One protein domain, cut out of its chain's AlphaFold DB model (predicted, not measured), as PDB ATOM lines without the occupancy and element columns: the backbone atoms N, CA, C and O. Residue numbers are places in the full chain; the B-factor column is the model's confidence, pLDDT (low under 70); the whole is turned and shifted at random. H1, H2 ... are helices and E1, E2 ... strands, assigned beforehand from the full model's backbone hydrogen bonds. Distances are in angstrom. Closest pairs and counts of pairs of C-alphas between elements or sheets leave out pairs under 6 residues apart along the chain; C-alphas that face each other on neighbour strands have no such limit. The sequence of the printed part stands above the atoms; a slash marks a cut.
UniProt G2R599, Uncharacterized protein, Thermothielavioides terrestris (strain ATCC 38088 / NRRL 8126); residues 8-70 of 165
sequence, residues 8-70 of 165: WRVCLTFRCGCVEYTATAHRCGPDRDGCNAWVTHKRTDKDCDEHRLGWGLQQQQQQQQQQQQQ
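AT A GLANCE: This is residues 8 to 70 of the 165 residues of an uncharacterized protein of Thermothielavioides terrestris (strain ATCC 38088 / NRRL 8126) (UniProt G2R599). A small sheet of three strands with a long loop at one end forms the body, and from its other end the long helix H1 sticks out, with residues 52 to 70 standing free. The 63 printed residues run E1, E2, E3, H1; the mixed sheet has the order E2, E1, E3, and the class is mixed, helices and strands. The whole is extended, radius of gyration of the C-alphas 19.0 A, spanning 63 by 24 by 12 A.

IN THESE COORDINATES: Find C-alpha 8 at (61.124, -48.703, -32.008), where E1, residues 8 to 13, begins. E2 is residues 19 to 21; E3, residues 37 to 43, is 19.0 A long. H1, residues 49 to 70, runs 33.6 A to C-alpha 70 at (10.364, -25.286, -32.463).

HOW THE PARTS SIT: Look first at the hairpin of E1 and E2, antiparallel at 163 degrees, with N 12 and O 20 2.8 A apart. E3 is parallel to E1 at 25 degrees, with N 11 and O 40 2.8 A apart. H1 is not on the sheet; 16 of its 18 O i to N i+4 pairs are within hydrogen-bond range.

THE WHOLE: The C-alphas of Cys 28 and Gln 70, the two farthest apart, are 62.9 A apart. The printed part has no cut, and the link from E2 to E3 is long. Residues 55 to 65 and 67 to 70 have pLDDT under 70.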
ATOM      1  N   TRP A   8      62.382 -48.142 -32.499       93.25
ATOM      2  CA  TRP A   8      61.124 -48.703 -32.008       93.25
ATOM      3  C   TRP A   8      59.929 -47.862 -32.444       93.25
ATOM      4  O   TRP A   8      60.013 -46.641 -32.457       93.25
ATOM      5  N   ARG A   9      58.812 -48.502 -32.798       93.31
ATOM      6  CA  ARG A   9      57.540 -47.833 -33.104       93.31
ATOM      7  C   ARG A   9      56.360 -48.647 -32.584       93.31
ATOM      8  O   ARG A   9      56.449 -49.868 -32.438       93.31
ATOM      9  N   VAL A  10      55.242 -47.978 -32.330       95.31
ATOM     10  CA  VAL A  10      54.004 -48.619 -31.884       95.31
ATOM     11  C   VAL A  10      52.951 -48.483 -32.974       95.31
ATOM     12  O   VAL A  10      52.769 -47.417 -33.548       95.31
ATOM     13  N   CYS A  11      52.268 -49.583 -33.263       95.75
ATOM     14  CA  CYS A  11      51.098 -49.633 -34.122       95.75
ATOM     15  C   CYS A  11      49.865 -49.780 -33.226       95.75
ATOM     16  O   CYS A  11      49.740 -50.773 -32.501       95.75
ATOM     17  N   LEU A  12      48.992 -48.777 -33.236       96.44
ATOM     18  CA  LEU A  12      47.751 -48.748 -32.477       96.44
ATOM     19  C   LEU A  12      46.591 -49.138 -33.388       96.44
ATOM     20  O   LEU A  12      46.408 -48.546 -34.445       96.44
ATOM     21  N   THR A  13      45.800 -50.122 -32.970       97.12
ATOM     22  CA  THR A  13      44.521 -50.459 -33.601       97.12
ATOM     23  C   THR A  13      43.391 -49.989 -32.697       97.12
ATOM     24  O   THR A  13      43.286 -50.443 -31.554       97.12
ATOM     25  N   PHE A  14      42.564 -49.085 -33.206       96.31
ATOM     26  CA  PHE A  14      41.441 -48.496 -32.481       96.31
ATOM     27  C   PHE A  14      40.182 -49.352 -32.589       96.31
ATOM     28  O   PHE A  14      40.073 -50.229 -33.450       96.31
ATOM     29  N   ARG A  15      39.191 -49.053 -31.743       93.69
ATOM     30  CA  ARG A  15      37.898 -49.753 -31.730       93.69
ATOM     31  C   ARG A  15      37.151 -49.650 -33.060       93.69
ATOM     32  O   ARG A  15      36.521 -50.610 -33.483       93.69
ATOM     33  N   CYS A  16      37.266 -48.507 -33.729       92.06
ATOM     34  CA  CYS A  16      36.708 -48.263 -35.061       92.06
ATOM     35  C   CYS A  16      37.412 -49.042 -36.191       92.06
ATOM     36  O   CYS A  16      36.993 -48.950 -37.339       92.06
ATOM     37  N   GLY A  17      38.478 -49.795 -35.896       92.06
ATOM     38  CA  GLY A  17      39.255 -50.547 -36.885       92.06
ATOM     39  C   GLY A  17      40.381 -49.747 -37.546       92.06
ATOM     40  O   GLY A  17      41.213 -50.337 -38.233       92.06
ATOM     41  N   CYS A  18      40.461 -48.436 -37.305       94.31
ATOM     42  CA  CYS A  18      41.575 -47.609 -37.765       94.31
ATOM     43  C   CYS A  18      42.906 -48.079 -37.168       94.31
ATOM     44  O   CYS A  18      42.970 -48.541 -36.024       94.31
ATOM     45  N   VAL A  19      43.975 -47.925 -37.949       95.38
ATOM     46  CA  VAL A  19      45.339 -48.276 -37.556       95.38
ATOM     47  C   VAL A  19      46.236 -47.057 -37.706       95.38
ATOM     48  O   VAL A  19      46.344 -46.507 -38.797       95.38
ATOM     49  N   GLU A  20      46.920 -46.680 -36.631       95.00
ATOM     50  CA  GLU A  20      47.866 -45.563 -36.632       95.00
ATOM     51  C   GLU A  20      49.241 -46.023 -36.152       95.00
ATOM     52  O   GLU A  20      49.370 -46.862 -35.255       95.00
ATOM     53  N   TYR A  21      50.288 -45.464 -36.752       93.44
ATOM     54  CA  TYR A  21      51.663 -45.673 -36.319       93.44
ATOM     55  C   TYR A  21      52.139 -44.452 -35.545       93.44
ATOM     56  O   TYR A  21      52.048 -43.327 -36.029       93.44
ATOM     57  N   THR A  22      52.684 -44.677 -34.353       91.31
ATOM     58  CA  THR A  22      53.337 -43.614 -33.593       91.31
ATOM     59  C   THR A  22      54.649 -43.214 -34.258       91.31
ATOM     60  O   THR A  22      55.255 -44.000 -34.994       91.31
ATOM     61  N   ALA A  23      55.140 -42.023 -33.911       89.56
ATOM     62  CA  ALA A  23      56.496 -41.613 -34.247       89.56
ATOM     63  C   ALA A  23      57.514 -42.687 -33.824       89.56
ATOM     64  O   ALA A  23      57.372 -43.339 -32.781       89.56
ATOM     65  N   THR A  24      58.530 -42.879 -34.661       89.81
ATOM     66  CA  THR A  24      59.609 -43.824 -34.387       89.81
ATOM     67  C   THR A  24      60.506 -43.253 -33.291       89.81
ATOM     68  O   THR A  24      61.043 -42.157 -33.405       89.81
ATOM     69  N   ALA A  25      60.701 -44.007 -32.216       89.81
ATOM     70  CA  ALA A  25      61.710 -43.727 -31.211       89.81
ATOM     71  C   ALA A  25      63.080 -44.161 -31.749       89.81
ATOM     72  O   ALA A  25      63.414 -45.353 -31.794       89.81
ATOM     73  N   HIS A  26      63.873 -43.185 -32.188       89.06
ATOM     74  CA  HIS A  26      65.175 -43.438 -32.789       89.06
ATOM     75  C   HIS A  26      66.258 -43.686 -31.731       89.06
ATOM     76  O   HIS A  26      66.497 -42.880 -30.836       89.06
ATOM     77  N   ARG A  27      66.981 -44.800 -31.886       87.81
ATOM     78  CA  ARG A  27      68.270 -45.069 -31.214       87.81
ATOM     79  C   ARG A  27      69.472 -44.762 -32.111       87.81
ATOM     80  O   ARG A  27      70.594 -44.711 -31.623       87.81
ATOM     81  N   CYS A  28      69.242 -44.595 -33.414       85.94
ATOM     82  CA  CYS A  28      70.269 -44.445 -34.446       85.94
ATOM     83  C   CYS A  28      70.608 -42.986 -34.802       85.94
ATOM     84  O   CYS A  28      71.308 -42.766 -35.788       85.94
ATOM     85  N   GLY A  29      70.103 -42.019 -34.029       82.38
ATOM     86  CA  GLY A  29      70.196 -40.581 -34.303       82.38
ATOM     87  C   GLY A  29      68.839 -39.970 -34.694       82.38
ATOM     88  O   GLY A  29      67.981 -40.710 -35.175       82.38
ATOM     89  N   PRO A  30      68.634 -38.661 -34.459       77.31
ATOM     90  CA  PRO A  30      67.332 -37.997 -34.592       77.31
ATOM     91  C   PRO A  30      66.822 -37.876 -36.037       77.31
ATOM     92  O   PRO A  30      65.619 -37.951 -36.238       77.31
ATOM     93  N   ASP A  31      67.715 -37.780 -37.026       74.56
ATOM     94  CA  ASP A  31      67.347 -37.460 -38.420       74.56
ATOM     95  C   ASP A  31      67.492 -38.650 -39.379       74.56
ATOM     96  O   ASP A  31      67.654 -38.491 -40.589       74.56
ATOM     97  N   ARG A  32      67.544 -39.875 -38.842       75.25
ATOM     98  CA  ARG A  32      67.840 -41.058 -39.653       75.25
ATOM     99  C   ARG A  32      66.566 -41.751 -40.124       75.25
ATOM    100  O   ARG A  32      65.982 -42.554 -39.394       75.25
ATOM    101  N   ASP A  33      66.214 -41.502 -41.378       75.56
ATOM    102  CA  ASP A  33      65.108 -42.173 -42.056       75.56
ATOM    103  C   ASP A  33      65.462 -43.598 -42.501       75.56
ATOM    104  O   ASP A  33      66.625 -43.955 -42.713       75.56
ATOM    105  N   GLY A  34      64.437 -44.447 -42.618       78.56
ATOM    106  CA  GLY A  34      64.588 -45.827 -43.092       78.56
ATOM    107  C   GLY A  34      65.311 -46.767 -42.121       78.56
ATOM    108  O   GLY A  34      65.822 -47.805 -42.544       78.56
ATOM    109  N   CYS A  35      65.382 -46.440 -40.823       86.12
ATOM    110  CA  CYS A  35      65.956 -47.359 -39.843       86.12
ATOM    111  C   CYS A  35      65.084 -48.607 -39.652       86.12
ATOM    112  O   CYS A  35      63.853 -48.551 -39.646       86.12
ATOM    113  N   ASN A  36      65.738 -49.749 -39.424       87.00
ATOM    114  CA  ASN A  36      65.042 -50.956 -39.002       87.00
ATOM    115  C   ASN A  36      64.434 -50.722 -37.617       87.00
ATOM    116  O   ASN A  36      65.153 -50.489 -36.638       87.00
ATOM    117  N   ALA A  37      63.106 -50.777 -37.549       89.12
ATOM    118  CA  ALA A  37      62.354 -50.547 -36.328       89.12
ATOM    119  C   ALA A  37      61.568 -51.790 -35.917       89.12
ATOM    120  O   ALA A  37      60.845 -52.378 -36.725       89.12
ATOM    121  N   TRP A  38      61.659 -52.158 -34.643       93.12
ATOM    122  CA  TRP A  38      60.731 -53.118 -34.058       93.12
ATOM    123  C   TRP A  38      59.371 -52.463 -33.861       93.12
ATOM    124  O   TRP A  38      59.277 -51.343 -33.357       93.12
ATOM    125  N   VAL A  39      58.319 -53.169 -34.270       94.56
ATOM    126  CA  VAL A  39      56.941 -52.688 -34.178       94.56
ATOM    127  C   VAL A  39      56.219 -53.455 -33.096       94.56
ATOM    128  O   VAL A  39      56.123 -54.679 -33.154       94.56
ATOM    129  N   THR A  40      55.686 -52.737 -32.115       96.44
ATOM    130  CA  THR A  40      54.762 -53.325 -31.148       96.44
ATOM    131  C   THR A  40      53.337 -53.005 -31.563       96.44
ATOM    132  O   THR A  40      52.990 -51.838 -31.717       96.44
ATOM    133  N   HIS A  41      52.504 -54.029 -31.712       96.19
ATOM    134  CA  HIS A  41      51.085 -53.863 -32.005       96.19
ATOM    135  C   HIS A  41      50.293 -53.823 -30.699       96.19
ATOM    136  O   HIS A  41      50.442 -54.709 -29.855       96.19
ATOM    137  N   LYS A  42      49.457 -52.800 -30.522       96.19
ATOM    138  CA  LYS A  42      48.555 -52.669 -29.376       96.19
ATOM    139  C   LYS A  42      47.152 -52.334 -29.858       96.19
ATOM    140  O   LYS A  42      46.976 -51.545 -30.779       96.19
ATOM    141  N   ARG A  43      46.156 -52.925 -29.207       96.38
ATOM    142  CA  ARG A  43      44.745 -52.606 -29.433       96.38
ATOM    143  C   ARG A  43      44.258 -51.677 -28.331       96.38
ATOM    144  O   ARG A  43      44.655 -51.842 -27.179       96.38
ATOM    145  N   THR A  44      43.426 -50.716 -28.696       94.25
ATOM    146  CA  THR A  44      42.798 -49.765 -27.779       94.25
ATOM    147  C   THR A  44      41.294 -49.745 -28.022       94.25
ATOM    148  O   THR A  44      40.840 -49.891 -29.155       94.25
ATOM    149  N   ASP A  45      40.523 -49.576 -26.951       93.12
ATOM    150  CA  ASP A  45      39.061 -49.444 -26.974       93.12
ATOM    151  C   ASP A  45      38.593 -48.016 -27.299       93.12
ATOM    152  O   ASP A  45      37.402 -47.769 -27.487       93.12
ATOM    153  N   LYS A  46      39.541 -47.084 -27.392       91.31
ATOM    154  CA  LYS A  46      39.311 -45.692 -27.772       91.31
ATOM    155  C   LYS A  46      39.008 -45.558 -29.262       91.31
ATOM    156  O   LYS A  46      39.435 -46.375 -30.083       91.31
ATOM    157  N   ASP A  47      38.313 -44.482 -29.602       89.56
ATOM    158  CA  ASP A  47      38.093 -44.056 -30.980       89.56
ATOM    159  C   ASP A  47      39.309 -43.262 -31.486       89.56
ATOM    160  O   ASP A  47      40.013 -42.630 -30.692       89.56
ATOM    161  N   CYS A  48      39.592 -43.334 -32.789       90.62
ATOM    162  CA  CYS A  48      40.687 -42.565 -33.387       90.62
ATOM    163  C   CYS A  48      40.323 -41.075 -33.474       90.62
ATOM    164  O   CYS A  48      39.151 -40.708 -33.358       90.62
ATOM    165  N   ASP A  49      41.316 -40.212 -33.693       88.06
ATOM    166  CA  ASP A  49      41.098 -38.760 -33.716       88.06
ATOM    167  C   ASP A  49      40.116 -38.333 -34.824       88.06
ATOM    168  O   ASP A  49      39.273 -37.466 -34.594       88.06
ATOM    169  N   GLU A  50      40.152 -38.994 -35.984       87.75
ATOM    170  CA  GLU A  50      39.230 -38.741 -37.098       87.75
ATOM    171  C   GLU A  50      37.768 -39.012 -36.704       87.75
ATOM    172  O   GLU A  50      36.903 -38.142 -36.834       87.75
ATOM    173  N   HIS A  51      37.491 -40.188 -36.135       88.06
ATOM    174  CA  HIS A  51      36.142 -40.553 -35.699       88.06
ATOM    175  C   HIS A  51      35.692 -39.773 -34.458       88.06
ATOM    176  O   HIS A  51      34.511 -39.438 -34.339       88.06
ATOM    177  N   ARG A  52      36.622 -39.409 -33.564       86.31
ATOM    178  CA  ARG A  52      36.324 -38.554 -32.407       86.31
ATOM    179  C   ARG A  52      35.817 -37.180 -32.851       86.31
ATOM    180  O   ARG A  52      34.876 -36.660 -32.256       86.31
ATOM    181  N   LEU A  53      36.418 -36.600 -33.891       82.25
ATOM    182  CA  LEU A  53      35.996 -35.312 -34.447       82.25
ATOM    183  C   LEU A  53      34.684 -35.431 -35.237       82.25
ATOM    184  O   LEU A  53      33.800 -34.585 -35.082       82.25
ATOM    185  N   GLY A  54      34.516 -36.503 -36.018       77.06
ATOM    186  CA  GLY A  54      33.297 -36.751 -36.796       77.06
ATOM    187  C   GLY A  54      32.030 -36.852 -35.940       77.06
ATOM    188  O   GLY A  54      30.999 -36.269 -36.283       77.06
ATOM    189  N   TRP A  55      32.099 -37.518 -34.784       69.94
ATOM    190  CA  TRP A  55      30.945 -37.642 -33.883       69.94
ATOM    191  C   TRP A  55      30.578 -36.333 -33.173       69.94
ATOM    192  O   TRP A  55      29.396 -36.081 -32.933       69.94
ATOM    193  N   GLY A  56      31.557 -35.470 -32.881       64.19
ATOM    194  CA  GLY A  56      31.300 -34.151 -32.295       64.19
ATOM    195  C   GLY A  56      30.514 -33.227 -33.234       64.19
ATOM    196  O   GLY A  56      29.563 -32.568 -32.812       64.19
ATOM    197  N   LEU A  57      30.858 -33.233 -34.525       61.22
ATOM    198  CA  LEU A  57      30.160 -32.459 -35.561       61.22
ATOM    199  C   LEU A  57      28.725 -32.951 -35.791       61.22
ATOM    200  O   LEU A  57      27.808 -32.141 -35.946       61.22
ATOM    201  N   GLN A  58      28.506 -34.268 -35.761       61.09
ATOM    202  CA  GLN A  58      27.177 -34.841 -35.966       61.09
ATOM    203  C   GLN A  58      26.190 -34.457 -34.849       61.09
ATOM    204  O   GLN A  58      25.025 -34.172 -35.134       61.09
ATOM    205  N   GLN A  59      26.651 -34.375 -33.595       61.78
ATOM    206  CA  GLN A  59      25.797 -33.930 -32.487       61.78
ATOM    207  C   GLN A  59      25.400 -32.451 -32.597       61.78
ATOM    208  O   GLN A  59      24.241 -32.113 -32.350       61.78
ATOM    209  N   GLN A  60      26.316 -31.570 -33.013       63.94
ATOM    210  CA  GLN A  60      25.978 -30.156 -33.216       63.94
ATOM    211  C   GLN A  60      24.925 -29.963 -34.312       63.94
ATOM    212  O   GLN A  60      24.011 -29.150 -34.162       63.94
ATOM    213  N   GLN A  61      25.013 -30.735 -35.398       63.94
ATOM    214  CA  GLN A  61      24.074 -30.611 -36.509       63.94
ATOM    215  C   GLN A  61      22.651 -31.048 -36.123       63.94
ATOM    216  O   GLN A  61      21.679 -30.399 -36.516       63.94
ATOM    217  N   GLN A  62      22.513 -32.089 -35.295       68.50
ATOM    218  CA  GLN A  62      21.203 -32.504 -34.778       68.50
ATOM    219  C   GLN A  62      20.579 -31.467 -33.835       68.50
ATOM    220  O   GLN A  62      19.369 -31.241 -33.902       68.50
ATOM    221  N   GLN A  63      21.374 -30.789 -33.001       69.75
ATOM    222  CA  GLN A  63      20.845 -29.735 -32.127       69.75
ATOM    223  C   GLN A  63      20.333 -28.516 -32.906       69.75
ATOM    224  O   GLN A  63      19.287 -27.968 -32.551       69.75
ATOM    225  N   GLN A  64      20.998 -28.116 -33.995       69.44
ATOM    226  CA  GLN A  64      20.516 -26.994 -34.812       69.44
ATOM    227  C   GLN A  64      19.199 -27.301 -35.538       69.44
ATOM    228  O   GLN A  64      18.337 -26.424 -35.626       69.44
ATOM    229  N   GLN A  65      18.989 -28.533 -36.012       68.00
ATOM    230  CA  GLN A  65      17.729 -28.889 -36.677       68.00
ATOM    231  C   GLN A  65      16.528 -28.908 -35.720       68.00
ATOM    232  O   GLN A  65      15.431 -28.506 -36.111       68.00
ATOM    233  N   GLN A  66      16.716 -29.309 -34.457       70.75
ATOM    234  CA  GLN A  66      15.618 -29.292 -33.483       70.75
ATOM    235  C   GLN A  66      15.177 -27.869 -33.108       70.75
ATOM    236  O   GLN A  66      13.978 -27.629 -32.949       70.75
ATOM    237  N   GLN A  67      16.101 -26.904 -33.029       68.56
ATOM    238  CA  GLN A  67      15.734 -25.516 -32.716       68.56
ATOM    239  C   GLN A  67      14.918 -24.844 -33.832       68.56
ATOM    240  O   GLN A  67      13.992 -24.087 -33.534       68.56
ATOM    241  N   GLN A  68      15.183 -25.150 -35.107       66.38
ATOM    242  CA  GLN A  68      14.403 -24.569 -36.210       66.38
ATOM    243  C   GLN A  68      12.952 -25.074 -36.254       66.38
ATOM    244  O   GLN A  68      12.044 -24.294 -36.550       66.38
ATOM    245  N   GLN A  69      12.687 -26.337 -35.899       66.50
ATOM    246  CA  GLN A  69      11.305 -26.842 -35.857       66.50
ATOM    247  C   GLN A  69      10.477 -26.252 -34.707       66.50
ATOM    248  O   GLN A  69       9.269 -26.055 -34.863       66.50
ATOM    249  N   GLN A  70      11.093 -25.924 -33.566       64.56
ATOM    250  CA  GLN A  70      10.364 -25.286 -32.463       64.56
ATOM    251  C   GLN A  70       9.937 -23.851 -32.789       64.56
ATOM    252  O   GLN A  70       8.820 -23.470 -32.441       64.56
TER     253      GLN A  70